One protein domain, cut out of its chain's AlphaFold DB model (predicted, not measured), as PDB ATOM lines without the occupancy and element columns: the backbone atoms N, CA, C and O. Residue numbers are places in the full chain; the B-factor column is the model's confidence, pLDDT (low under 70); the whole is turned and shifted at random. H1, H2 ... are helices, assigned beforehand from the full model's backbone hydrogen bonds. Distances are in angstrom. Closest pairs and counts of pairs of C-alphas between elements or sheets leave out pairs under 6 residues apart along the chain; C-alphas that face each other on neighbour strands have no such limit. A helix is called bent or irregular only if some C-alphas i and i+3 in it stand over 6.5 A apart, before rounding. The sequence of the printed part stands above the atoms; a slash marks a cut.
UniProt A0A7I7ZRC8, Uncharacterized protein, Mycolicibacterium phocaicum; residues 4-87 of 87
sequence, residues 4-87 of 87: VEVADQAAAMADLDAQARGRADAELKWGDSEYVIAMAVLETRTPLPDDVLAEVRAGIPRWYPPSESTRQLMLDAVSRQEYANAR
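AT A GLANCE: This is residues 4 to 87 of the 87 residues of an uncharacterized protein of Mycolicibacterium phocaicum (UniProt A0A7I7ZRC8). A hairpin of two helices, H5 and the irregular H4, packs on one side of a small up-and-down bundle of three shorter helices, H1, H2 and H3, each running against the one before it. H3 sits in the middle, with H1 and H2 on it and the second half of the domain reaching it through H5; H2 is on the far side from the hairpin. The printed part has 84 residues with five named helices, H1 to H5 in that order along the chain, and no named strand; its class is all helix. It is compact, with a radius of gyration of the C-alphas of 11.8 A, and spans 31 by 30 by 20 A.

IN THESE COORDINATES: Find C-alpha 69 at (-2.516, 38.443, 18.561); from there H5, residues 69 to 85, the longest helix, runs 24.8 A to C-alpha 85 at (16.462, 37.364, 2.664). Before it comes H4, residues 50 to 63, 19.5 A long and irregular: C-alphas 58 and 61 are 7.0 A apart. H3 holds residues 33 to 43 over 14.9 A, and H2 residues 18 to 30 over 18.6 A. Look for H1 at the start of the printed part, residues 4 to 13, from C-alpha 4 at (0.057, 20.278, 8.190), over 14.3 A.

HOW THE PARTS SIT: Begin at H5, which touches H4 in a helical hairpin, opposite ways at a shallow tilt of 11 degrees; the closest C-alphas, of Leu 53 and Val 78, are 6.1 A apart. With residues 74 to 78 alone H5 also touches H3, the hub, at a steep tilt of 48 degrees, the same way; the closest C-alphas are those of Leu 42 and Ala 77, 6.3 A. From H3 go to H1, which touches it the same way at a shallow tilt of 27 degrees, with C-alphas 7 and 37 closest at 4.5 A. H2 and H3 form the other helical hairpin, at a shallow tilt of 14 degrees, with Ala 24 and Val 36 closest at 5.2 A between C-alphas. H4 touches H1 with residues 52 to 56 alone, opposite ways at a shallow tilt of 34 degrees, only just short of steep; the closest C-alphas, of Ala 10 and Val 52, are 6.4 A apart. H1 and H2 are close but not clearly touching; H2 is apart from H4 and H5. Each O i to N i+4 pair is within hydrogen-bond range in H1, H2, H3 and H5, and 8 of 10 are in H4.

THE WHOLE: The C-alphas of Trp 30 and Arg 87, the two farthest apart, are 36.9 A apart. The printed part has no cut, and no link is long: H3 to H4 is short, the others tight. Its mean pLDDT is 95.1, and no printed residue is under 70.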
ATOM      1  N   VAL A   4      -0.814  21.374   7.760       94.94
ATOM      2  CA  VAL A   4       0.057  20.278   8.190       94.94
ATOM      3  C   VAL A   4       1.262  20.201   7.263       94.94
ATOM      4  O   VAL A   4       2.398  20.179   7.726       94.94
ATOM      5  N   GLU A   5       1.014  20.244   5.955       95.75
ATOM      6  CA  GLU A   5       2.058  20.231   4.935       95.75
ATOM      7  C   GLU A   5       2.991  21.452   5.055       95.75
ATOM      8  O   GLU A   5       4.212  21.300   5.003       95.75
ATOM      9  N   VAL A   6       2.447  22.662   5.272       96.12
ATOM     10  CA  VAL A   6       3.284  23.866   5.452       96.12
ATOM     11  C   VAL A   6       4.081  23.791   6.757       96.12
ATOM     12  O   VAL A   6       5.248  24.178   6.778       96.12
ATOM     13  N   ALA A   7       3.480  23.303   7.845       96.62
ATOM     14  CA  ALA A   7       4.147  23.179   9.137       96.62
ATOM     15  C   ALA A   7       5.317  22.189   9.077       96.62
ATOM     16  O   ALA A   7       6.401  22.509   9.566       96.62
ATOM     17  N   ASP A   8       5.124  21.032   8.438       96.31
ATOM     18  CA  ASP A   8       6.174  20.028   8.238       96.31
ATOM     19  C   ASP A   8       7.326  20.592   7.392       96.31
ATOM     20  O   ASP A   8       8.489  20.556   7.803       96.31
ATOM     21  N   GLN A   9       7.009  21.231   6.259       96.94
ATOM     22  CA  GLN A   9       8.016  21.857   5.401       96.94
ATOM     23  C   GLN A   9       8.787  22.969   6.130       96.94
ATOM     24  O   GLN A   9      10.020  23.008   6.081       96.94
ATOM     25  N   ALA A  10       8.083  23.872   6.818       97.00
ATOM     26  CA  ALA A  10       8.701  24.975   7.542       97.00
ATOM     27  C   ALA A  10       9.585  24.465   8.686       97.00
ATOM     28  O   ALA A  10      10.716  24.925   8.832       97.00
ATOM     29  N   ALA A  11       9.120  23.481   9.459       96.75
ATOM     30  CA  ALA A  11       9.912  22.868  10.519       96.75
ATOM     31  C   ALA A  11      11.164  22.180   9.963       96.75
ATOM     32  O   ALA A  11      12.252  22.348  10.516       96.75
ATOM     33  N   ALA A  12      11.054  21.451   8.850       96.38
ATOM     34  CA  ALA A  12      12.193  20.803   8.205       96.38
ATOM     35  C   ALA A  12      13.276  21.808   7.771       96.38
ATOM     36  O   ALA A  12      14.465  21.507   7.884       96.38
ATOM     37  N   MET A  13      12.880  23.005   7.326       97.50
ATOM     38  CA  MET A  13      13.800  24.046   6.851       97.50
ATOM     39  C   MET A  13      14.255  25.039   7.932       97.50
ATOM     40  O   MET A  13      15.235  25.750   7.722       97.50
ATOM     41  N   ALA A  14      13.578  25.096   9.080       97.38
ATOM     42  CA  ALA A  14      13.909  26.019  10.161       97.38
ATOM     43  C   ALA A  14      15.253  25.683  10.828       97.38
ATOM     44  O   ALA A  14      15.516  24.534  11.191       97.38
ATOM     45  N   ASP A  15      16.080  26.695  11.097       97.62
ATOM     46  CA  ASP A  15      17.311  26.542  11.879       97.62
ATOM     47  C   ASP A  15      17.017  26.642  13.384       97.62
ATOM     48  O   ASP A  15      17.353  27.620  14.062       97.62
ATOM     49  N   LEU A  16      16.348  25.617  13.912       96.50
ATOM     50  CA  LEU A  16      15.999  25.496  15.329       96.50
ATOM     51  C   LEU A  16      17.190  24.995  16.164       96.50
ATOM     52  O   LEU A  16      18.059  24.269  15.672       96.50
ATOM     53  N   ASP A  17      17.241  25.369  17.442       96.44
ATOM     54  CA  ASP A  17      18.126  24.700  18.402       96.44
ATOM     55  C   ASP A  17      17.580  23.312  18.798       96.44
ATOM     56  O   ASP A  17      16.479  22.919  18.407       96.44
ATOM     57  N   ALA A  18      18.351  22.541  19.572       95.06
ATOM     58  CA  ALA A  18      17.970  21.176  19.942       95.06
ATOM     59  C   ALA A  18      16.681  21.104  20.784       95.06
ATOM     60  O   ALA A  18      15.936  20.128  20.680       95.06
ATOM     61  N   GLN A  19      16.408  22.117  21.610       95.06
ATOM     62  CA  GLN A  19      15.217  22.148  22.452       95.06
ATOM     63  C   GLN A  19      13.980  22.482  21.614       95.06
ATOM     64  O   GLN A  19      12.981  21.767  21.685       95.06
ATOM     65  N   ALA A  20      14.048  23.538  20.806       93.88
ATOM     66  CA  ALA A  20      12.984  23.946  19.898       93.88
ATOM     67  C   ALA A  20      12.674  22.850  18.872       93.88
ATOM     68  O   ALA A  20      11.508  22.514  18.672       93.88
ATOM     69  N   ARG A  21      13.709  22.211  18.310       95.50
ATOM     70  CA  ARG A  21      13.562  21.059  17.411       95.50
ATOM     71  C   ARG A  21      12.815  19.907  18.079       95.50
ATOM     72  O   ARG A  21      11.836  19.422  17.528       95.50
ATOM     73  N   GLY A  22      13.228  19.514  19.285       93.88
ATOM     74  CA  GLY A  22      12.576  18.424  20.015       93.88
ATOM     75  C   GLY A  22      11.104  18.705  20.337       93.88
ATOM     76  O   GLY A  22      10.293  17.780  20.327       93.88
ATOM     77  N   ARG A  23      10.741  19.973  20.584       94.94
ATOM     78  CA  ARG A  23       9.336  20.384  20.724       94.94
ATOM     79  C   ARG A  23       8.595  20.274  19.394       94.94
ATOM     80  O   ARG A  23       7.568  19.617  19.361       94.94
ATOM     81  N   ALA A  24       9.128  20.825  18.304       93.12
ATOM     82  CA  ALA A  24       8.503  20.730  16.982       93.12
ATOM     83  C   ALA A  24       8.222  19.281  16.559       93.12
ATOM     84  O   ALA A  24       7.106  18.971  16.146       93.12
ATOM     85  N   ASP A  25       9.182  18.377  16.759       92.94
ATOM     86  CA  ASP A  25       9.016  16.957  16.437       92.94
ATOM     87  C   ASP A  25       7.928  16.292  17.305       92.94
ATOM     88  O   ASP A  25       7.164  15.444  16.832       92.94
ATOM     89  N   ALA A  26       7.839  16.670  18.585       94.50
ATOM     90  CA  ALA A  26       6.800  16.174  19.481       94.50
ATOM     91  C   ALA A  26       5.410  16.670  19.059       94.50
ATOM     92  O   ALA A  26       4.475  15.876  19.006       94.50
ATOM     93  N   GLU A  27       5.276  17.947  18.722       93.88
ATOM     94  CA  GLU A  27       3.994  18.563  18.366       93.88
ATOM     95  C   GLU A  27       3.478  18.060  17.012       93.88
ATOM     96  O   GLU A  27       2.299  17.720  16.894       93.88
ATOM     97  N   LEU A  28       4.365  17.850  16.028       90.62
ATOM     98  CA  LEU A  28       4.026  17.160  14.776       90.62
ATOM     99  C   LEU A  28       3.457  15.761  15.035       90.62
ATOM    100  O   LEU A  28       2.454  15.372  14.438       90.62
ATOM    101  N   LYS A  29       4.053  15.010  15.968       91.69
ATOM    102  CA  LYS A  29       3.573  13.671  16.340       91.69
ATOM    103  C   LYS A  29       2.175  13.699  16.972       91.69
ATOM    104  O   LYS A  29       1.423  12.740  16.799       91.69
ATOM    105  N   TRP A  30       1.836  14.754  17.712       92.31
ATOM    106  CA  TRP A  30       0.520  14.921  18.337       92.31
ATOM    107  C   TRP A  30      -0.498  15.645  17.446       92.31
ATOM    108  O   TRP A  30      -1.681  15.673  17.784       92.31
ATOM    109  N   GLY A  31      -0.067  16.151  16.288       90.75
ATOM    110  CA  GLY A  31      -0.917  16.797  15.293       90.75
ATOM    111  C   GLY A  31      -1.126  18.299  15.506       90.75
ATOM    112  O   GLY A  31      -2.004  18.867  14.858       90.75
ATOM    113  N   ASP A  32      -0.340  18.959  16.361       93.88
ATOM    114  CA  ASP A  32      -0.450  20.405  16.602       93.88
ATOM    115  C   ASP A  32       0.393  21.205  15.596       93.88
ATOM    116  O   ASP A  32       1.483  21.710  15.869       93.88
ATOM    117  N   SER A  33      -0.119  21.292  14.368       94.88
ATOM    118  CA  SER A  33       0.583  21.963  13.268       94.88
ATOM    119  C   SER A  33       0.618  23.491  13.413       94.88
ATOM    120  O   SER A  33       1.537  24.127  12.895       94.88
ATOM    121  N   GLU A  34      -0.334  24.092  14.140       93.75
ATOM    122  CA  GLU A  34      -0.342  25.539  14.413       93.75
ATOM    123  C   GLU A  34       0.814  25.938  15.327       93.75
ATOM    124  O   GLU A  34       1.441  26.983  15.128       93.75
ATOM    125  N   TYR A  35       1.123  25.103  16.317       93.12
ATOM    126  CA  TYR A  35       2.250  25.354  17.200       93.12
ATOM    127  C   TYR A  35       3.590  25.095  16.498       93.12
ATOM    128  O   TYR A  35       4.542  25.862  16.659       93.12
ATOM    129  N   VAL A  36       3.657  24.066  15.649       97.06
ATOM    130  CA  VAL A  36       4.857  23.743  14.858       97.06
ATOM    131  C   VAL A  36       5.230  24.879  13.910       97.06
ATOM    132  O   VAL A  36       6.382  25.321  13.910       97.06
ATOM    133  N   ILE A  37       4.270  25.394  13.135       96.81
ATOM    134  CA  ILE A  37       4.539  26.501  12.208       96.81
ATOM    135  C   ILE A  37       4.924  27.778  12.965       96.81
ATOM    136  O   ILE A  37       5.806  28.512  12.519       96.81
ATOM    137  N   ALA A  38       4.336  28.018  14.144       95.88
ATOM    138  CA  ALA A  38       4.720  29.135  14.997       95.88
ATOM    139  C   ALA A  38       6.168  29.003  15.491       95.88
ATOM    140  O   ALA A  38       6.919  29.968  15.399       95.88
ATOM    141  N   MET A  39       6.606  27.821  15.939       96.12
ATOM    142  CA  MET A  39       8.010  27.601  16.315       96.12
ATOM    143  C   MET A  39       8.953  27.797  15.126       96.12
ATOM    144  O   MET A  39       9.940  28.520  15.242       96.12
ATOM    145  N   ALA A  40       8.634  27.212  13.969       97.50
ATOM    146  CA  ALA A  40       9.455  27.342  12.768       97.50
ATOM    147  C   ALA A  40       9.640  28.811  12.353       97.50
ATOM    148  O   ALA A  40      10.739  29.225  11.996       97.50
ATOM    149  N   VAL A  41       8.584  29.621  12.435       97.69
ATOM    150  CA  VAL A  41       8.608  31.027  12.005       97.69
ATOM    151  C   VAL A  41       9.156  31.964  13.086       97.69
ATOM    152  O   VAL A  41       9.809  32.954  12.769       97.69
ATOM    153  N   LEU A  42       8.899  31.706  14.365       97.06
ATOM    154  CA  LEU A  42       9.271  32.634  15.438       97.06
ATOM    155  C   LEU A  42      10.634  32.327  16.057       97.06
ATOM    156  O   LEU A  42      11.291  33.250  16.538       97.06
ATOM    157  N   GLU A  43      11.055  31.062  16.056       96.62
ATOM    158  CA  GLU A  43      12.247  30.604  16.779       96.62
ATOM    159  C   GLU A  43      13.414  30.209  15.862       96.62
ATOM    160  O   GLU A  43      14.504  29.911  16.356       96.62
ATOM    161  N   THR A  44      13.230  30.216  14.537       97.62
ATOM    162  CA  THR A  44      14.338  29.964  13.603       97.62
ATOM    163  C   THR A  44      15.443  31.012  13.754       97.62
ATOM    164  O   THR A  44      15.188  32.215  13.839       97.62
ATOM    165  N   ARG A  45      16.699  30.556  13.789       97.06
ATOM    166  CA  ARG A  45      17.876  31.430  13.941       97.06
ATOM    167  C   ARG A  45      18.289  32.086  12.630       97.06
ATOM    168  O   ARG A  45      18.829  33.192  12.641       97.06
ATOM    169  N   THR A  46      18.020  31.420  11.512       96.56
ATOM    170  CA  THR A  46      18.177  31.964  10.163       96.56
ATOM    171  C   THR A  46      16.812  32.116   9.504       96.56
ATOM    172  O   THR A  46      15.918  31.316   9.789       96.56
ATOM    173  N   PRO A  47      16.625  33.105   8.618       98.00
ATOM    174  CA  PRO A  47      15.394  33.217   7.847       98.00
ATOM    175  C   PRO A  47      15.061  31.916   7.103       98.00
ATOM    176  O   PRO A  47      15.956  31.233   6.598       98.00
ATOM    177  N   LEU A  48      13.773  31.585   7.038       98.12
ATOM    178  CA  LEU A  48      13.264  30.529   6.170       98.12
ATOM    179  C   LEU A  48      13.390  30.942   4.694       98.12
ATOM    180  O   LEU A  48      13.414  32.139   4.399       98.12
ATOM    181  N   PRO A  49      13.424  29.981   3.757       98.19
ATOM    182  CA  PRO A  49      13.370  30.272   2.326       98.19
ATOM    183  C   PRO A  49      12.122  31.076   1.912       98.19
ATOM    184  O   PRO A  49      11.042  30.902   2.483       98.19
ATOM    185  N   ASP A  50      12.259  31.945   0.905       98.00
ATOM    186  CA  ASP A  50      11.189  32.861   0.465       98.00
ATOM    187  C   ASP A  50       9.921  32.142  -0.018       98.00
ATOM    188  O   ASP A  50       8.809  32.626   0.196       98.00
ATOM    189  N   ASP A  51      10.066  30.981  -0.652       97.56
ATOM    190  CA  ASP A  51       8.947  30.149  -1.097       97.56
ATOM    191  C   ASP A  51       8.146  29.595   0.090       97.56
ATOM    192  O   ASP A  51       6.916  29.656   0.086       97.56
ATOM    193  N   VAL A  52       8.827  29.150   1.150       97.81
ATOM    194  CA  VAL A  52       8.179  28.734   2.403       97.81
ATOM    195  C   VAL A  52       7.478  29.913   3.071       97.81
ATOM    196  O   VAL A  52       6.326  29.792   3.486       97.81
ATOM    197  N   LEU A  53       8.137  31.073   3.155       98.19
ATOM    198  CA  LEU A  53       7.552  32.280   3.745       98.19
ATOM    199  C   LEU A  53       6.291  32.736   2.999       98.19
ATOM    200  O   LEU A  53       5.315  33.137   3.639       98.19
ATOM    201  N   ALA A  54       6.269  32.617   1.668       97.94
ATOM    202  CA  ALA A  54       5.098  32.924   0.855       97.94
ATOM    203  C   ALA A  54       3.909  31.995   1.169       97.94
ATOM    204  O   ALA A  54       2.782  32.475   1.330       97.94
ATOM    205  N   GLU A  55       4.150  30.690   1.315       98.00
ATOM    206  CA  GLU A  55       3.120  29.711   1.688       98.00
ATOM    207  C   GLU A  55       2.591  29.955   3.111       98.00
ATOM    208  O   GLU A  55       1.376  30.002   3.328       98.00
ATOM    209  N   VAL A  56       3.485  30.220   4.073       97.44
ATOM    210  CA  VAL A  56       3.114  30.609   5.446       97.44
ATOM    211  C   VAL A  56       2.231  31.860   5.420       97.44
ATOM    212  O   VAL A  56       1.136  31.869   5.991       97.44
ATOM    213  N   ARG A  57       2.659  32.920   4.719       97.75
ATOM    214  CA  ARG A  57       1.912  34.182   4.593       97.75
ATOM    215  C   ARG A  57       0.517  33.967   4.018       97.75
ATOM    216  O   ARG A  57      -0.446  34.553   4.518       97.75
ATOM    217  N   ALA A  58       0.405  33.151   2.973       97.06
ATOM    218  CA  ALA A  58      -0.861  32.853   2.314       97.06
ATOM    219  C   ALA A  58      -1.822  32.060   3.217       97.06
ATOM    220  O   ALA A  58      -3.043  32.230   3.118       97.06
ATOM    221  N   GLY A  59      -1.287  31.215   4.099       96.00
ATOM    222  CA  GLY A  59      -2.067  30.390   5.014       96.00
ATOM    223  C   GLY A  59      -2.513  31.086   6.301       96.00
ATOM    224  O   GLY A  59      -3.626  30.826   6.759       96.00
ATOM    225  N   ILE A  60      -1.727  32.032   6.837       95.75
ATOM    226  CA  ILE A  60      -2.015  32.726   8.110       95.75
ATOM    227  C   ILE A  60      -3.476  33.211   8.248       95.75
ATOM    228  O   ILE A  60      -4.067  32.974   9.299       95.75
ATOM    229  N   PRO A  61      -4.114  33.860   7.247       93.62
ATOM    230  CA  PRO A  61      -5.500  34.319   7.376       93.62
ATOM    231  C   PRO A  61      -6.539  33.206   7.568       93.62
ATOM    232  O   PRO A  61      -7.664  33.509   7.956       93.62
ATOM    233  N   ARG A  62      -6.199  31.957   7.226       92.75
ATOM    234  CA  ARG A  62      -7.080  30.787   7.343       92.75
ATOM    235  C   ARG A  62      -6.883  30.056   8.665       92.75
ATOM    236  O   ARG A  62      -7.858  29.551   9.203       92.75
ATOM    237  N   TRP A  63      -5.642  29.989   9.145       92.62
ATOM    238  CA  TRP A  63      -5.277  29.254  10.359       92.62
ATOM    239  C   TRP A  63      -5.475  30.095  11.617       92.62
ATOM    240  O   TRP A  63      -5.955  29.591  12.618       92.62
ATOM    241  N   TYR A  64      -5.203  31.400  11.540       90.25
ATOM    242  CA  TYR A  64      -5.330  32.299  12.682       90.25
ATOM    243  C   TYR A  64      -6.476  33.297  12.469       90.25
ATOM    244  O   TYR A  64      -6.433  34.104  11.527       90.25
ATOM    245  N   PRO A  65      -7.498  33.301  13.343       89.19
ATOM    246  CA  PRO A  65      -8.559  34.295  13.332       89.19
ATOM    247  C   PRO A  65      -8.030  35.741  13.367       89.19
ATOM    248  O   PRO A  65      -7.025  36.032  14.019       89.19
ATOM    249  N   PRO A  66      -8.726  36.710  12.737       80.75
ATOM    250  CA  PRO A  66      -8.284  38.107  12.701       80.75
ATOM    251  C   PRO A  66      -8.092  38.775  14.067       80.75
ATOM    252  O   PRO A  66      -7.322  39.727  14.159       80.75
ATOM    253  N   SER A  67      -8.805  38.311  15.095       81.81
ATOM    254  CA  SER A  67      -8.755  38.842  16.460       81.81
ATOM    255  C   SER A  67      -7.603  38.290  17.302       81.81
ATOM    256  O   SER A  67      -7.403  38.764  18.418       81.81
ATOM    257  N   GLU A  68      -6.867  37.288  16.817       88.12
ATOM    258  CA  GLU A  68      -5.768  36.695  17.571       88.12
ATOM    259  C   GLU A  68      -4.475  37.488  17.411       88.12
ATOM    260  O   GLU A  68      -4.012  37.759  16.302       88.12
ATOM    261  N   SER A  69      -3.837  37.806  18.538       90.69
ATOM    262  CA  SER A  69      -2.516  38.443  18.561       90.69
ATOM    263  C   SER A  69      -1.453  37.600  17.848       90.69
ATOM    264  O   SER A  69      -0.563  38.163  17.208       90.69
ATOM    265  N   THR A  70      -1.582  36.270  17.887       91.06
ATOM    266  CA  THR A  70      -0.716  35.322  17.170       91.06
ATOM    267  C   THR A  70      -0.684  35.601  15.672       91.06
ATOM    268  O   THR A  70       0.385  35.571  15.068       91.06
ATOM    269  N   ARG A  71      -1.819  35.977  15.066       94.44
ATOM    270  CA  ARG A  71      -1.888  36.294  13.635       94.44
ATOM    271  C   ARG A  71      -0.952  37.440  13.260       94.44
ATOM    272  O   ARG A  71      -0.194  37.326  12.299       94.44
ATOM    273  N   GLN A  72      -1.012  38.543  14.008       95.44
ATOM    274  CA  GLN A  72      -0.170  39.708  13.736       95.44
ATOM    275  C   GLN A  72       1.301  39.387  14.004       95.44
ATOM    276  O   GLN A  72       2.153  39.714  13.183       95.44
ATOM    277  N   LEU A  73       1.584  38.674  15.098       96.12
ATOM    278  CA  LEU A  73       2.935  38.234  15.437       96.12
ATOM    279  C   LEU A  73       3.568  37.399  14.311       96.12
ATOM    280  O   LEU A  73       4.716  37.639  13.940       96.12
ATOM    281  N   MET A  74       2.809  36.463  13.737       97.25
ATOM    282  CA  MET A  74       3.251  35.636  12.612       97.25
ATOM    283  C   MET A  74       3.498  36.471  11.350       97.25
ATOM    284  O   MET A  74       4.542  36.327  10.720       97.25
ATOM    285  N   LEU A  75       2.587  37.386  10.997       97.31
ATOM    286  CA  LEU A  75       2.762  38.269   9.833       97.31
ATOM    287  C   LEU A  75       3.993  39.174   9.966       97.31
ATOM    288  O   LEU A  75       4.727  39.364   8.993       97.31
ATOM    289  N   ASP A  76       4.236  39.714  11.158       97.75
ATOM    290  CA  ASP A  76       5.396  40.560  11.435       97.75
ATOM    291  C   ASP A  76       6.696  39.749  11.372       97.75
ATOM    292  O   ASP A  76       7.702  40.214  10.833       97.75
ATOM    293  N   ALA A  77       6.692  38.519  11.892       97.88
ATOM    294  CA  ALA A  77       7.835  37.618  11.814       97.88
ATOM    295  C   ALA A  77       8.176  37.241  10.367       97.88
ATOM    296  O   ALA A  77       9.327  37.410   9.969       97.88
ATOM    297  N   VAL A  78       7.179  36.840   9.571       98.12
ATOM    298  CA  VAL A  78       7.353  36.561   8.137       98.12
ATOM    299  C   VAL A  78       7.920  37.783   7.415       98.12
ATOM    300  O   VAL A  78       8.935  37.677   6.735       98.12
ATOM    301  N   SER A  79       7.341  38.967   7.636       98.12
ATOM    302  CA  SER A  79       7.796  40.203   6.979       98.12
ATOM    303  C   SER A  79       9.250  40.558   7.325       98.12
ATOM    304  O   SER A  79       9.995  41.039   6.473       98.12
ATOM    305  N   ARG A  80       9.685  40.320   8.572       98.12
ATOM    306  CA  ARG A  80      11.085  40.535   8.982       98.12
ATOM    307  C   ARG A  80      12.044  39.557   8.309       98.12
ATOM    308  O   ARG A  80      13.146  39.966   7.954       98.12
ATOM    309  N   GLN A  81      11.645  38.297   8.155       98.38
ATOM    310  CA  GLN A  81      12.468  37.283   7.499       98.38
ATOM    311  C   GLN A  81      12.588  37.532   5.992       98.38
ATOM    312  O   GLN A  81      13.702  37.531   5.485       98.38
ATOM    313  N   GLU A  82      11.489  37.861   5.307       98.00
ATOM    314  CA  GLU A  82      11.511  38.254   3.886       98.00
ATOM    315  C   GLU A  82      12.456  39.449   3.659       98.00
ATOM    316  O   GLU A  82      13.270  39.463   2.737       98.00
ATOM    317  N   TYR A  83      12.409  40.448   4.548       97.38
ATOM    318  CA  TYR A  83      13.333  41.581   4.493       97.38
ATOM    319  C   TYR A  83      14.798  41.172   4.710       97.38
ATOM    320  O   TYR A  83      15.697  41.782   4.133       97.38
ATOM    321  N   ALA A  84      15.049  40.169   5.555       96.44
ATOM    322  CA  ALA A  84      16.388  39.646   5.794       96.44
ATOM    323  C   ALA A  84      16.925  38.848   4.593       96.44
ATOM    324  O   ALA A  84      18.105  38.984   4.296       96.44
ATOM    325  N   ASN A  85      16.081  38.091   3.885       96.31
ATOM    326  CA  ASN A  85      16.462  37.364   2.664       96.31
ATOM    327  C   ASN A  85      16.771  38.288   1.481       96.31
ATOM    328  O   ASN A  85      17.612  37.970   0.646       96.31
ATOM    329  N   ALA A  86      16.106  39.442   1.406       93.00
ATOM    330  CA  ALA A  86      16.310  40.421   0.339       93.00
ATOM    331  C   ALA A  86      17.612  41.245   0.470       93.00
ATOM    332  O   ALA A  86      17.839  42.150  -0.341       93.00
ATOM    333  N   ARG A  87      18.430  40.996   1.500       82.31
ATOM    334  CA  ARG A  87      19.666  41.727   1.819       82.31
ATOM    335  C   ARG A  87      20.904  40.872   1.602       82.31
ATOM    336  O   ARG A  87      21.894  41.458   1.112       82.31
TER     337      ARG A  87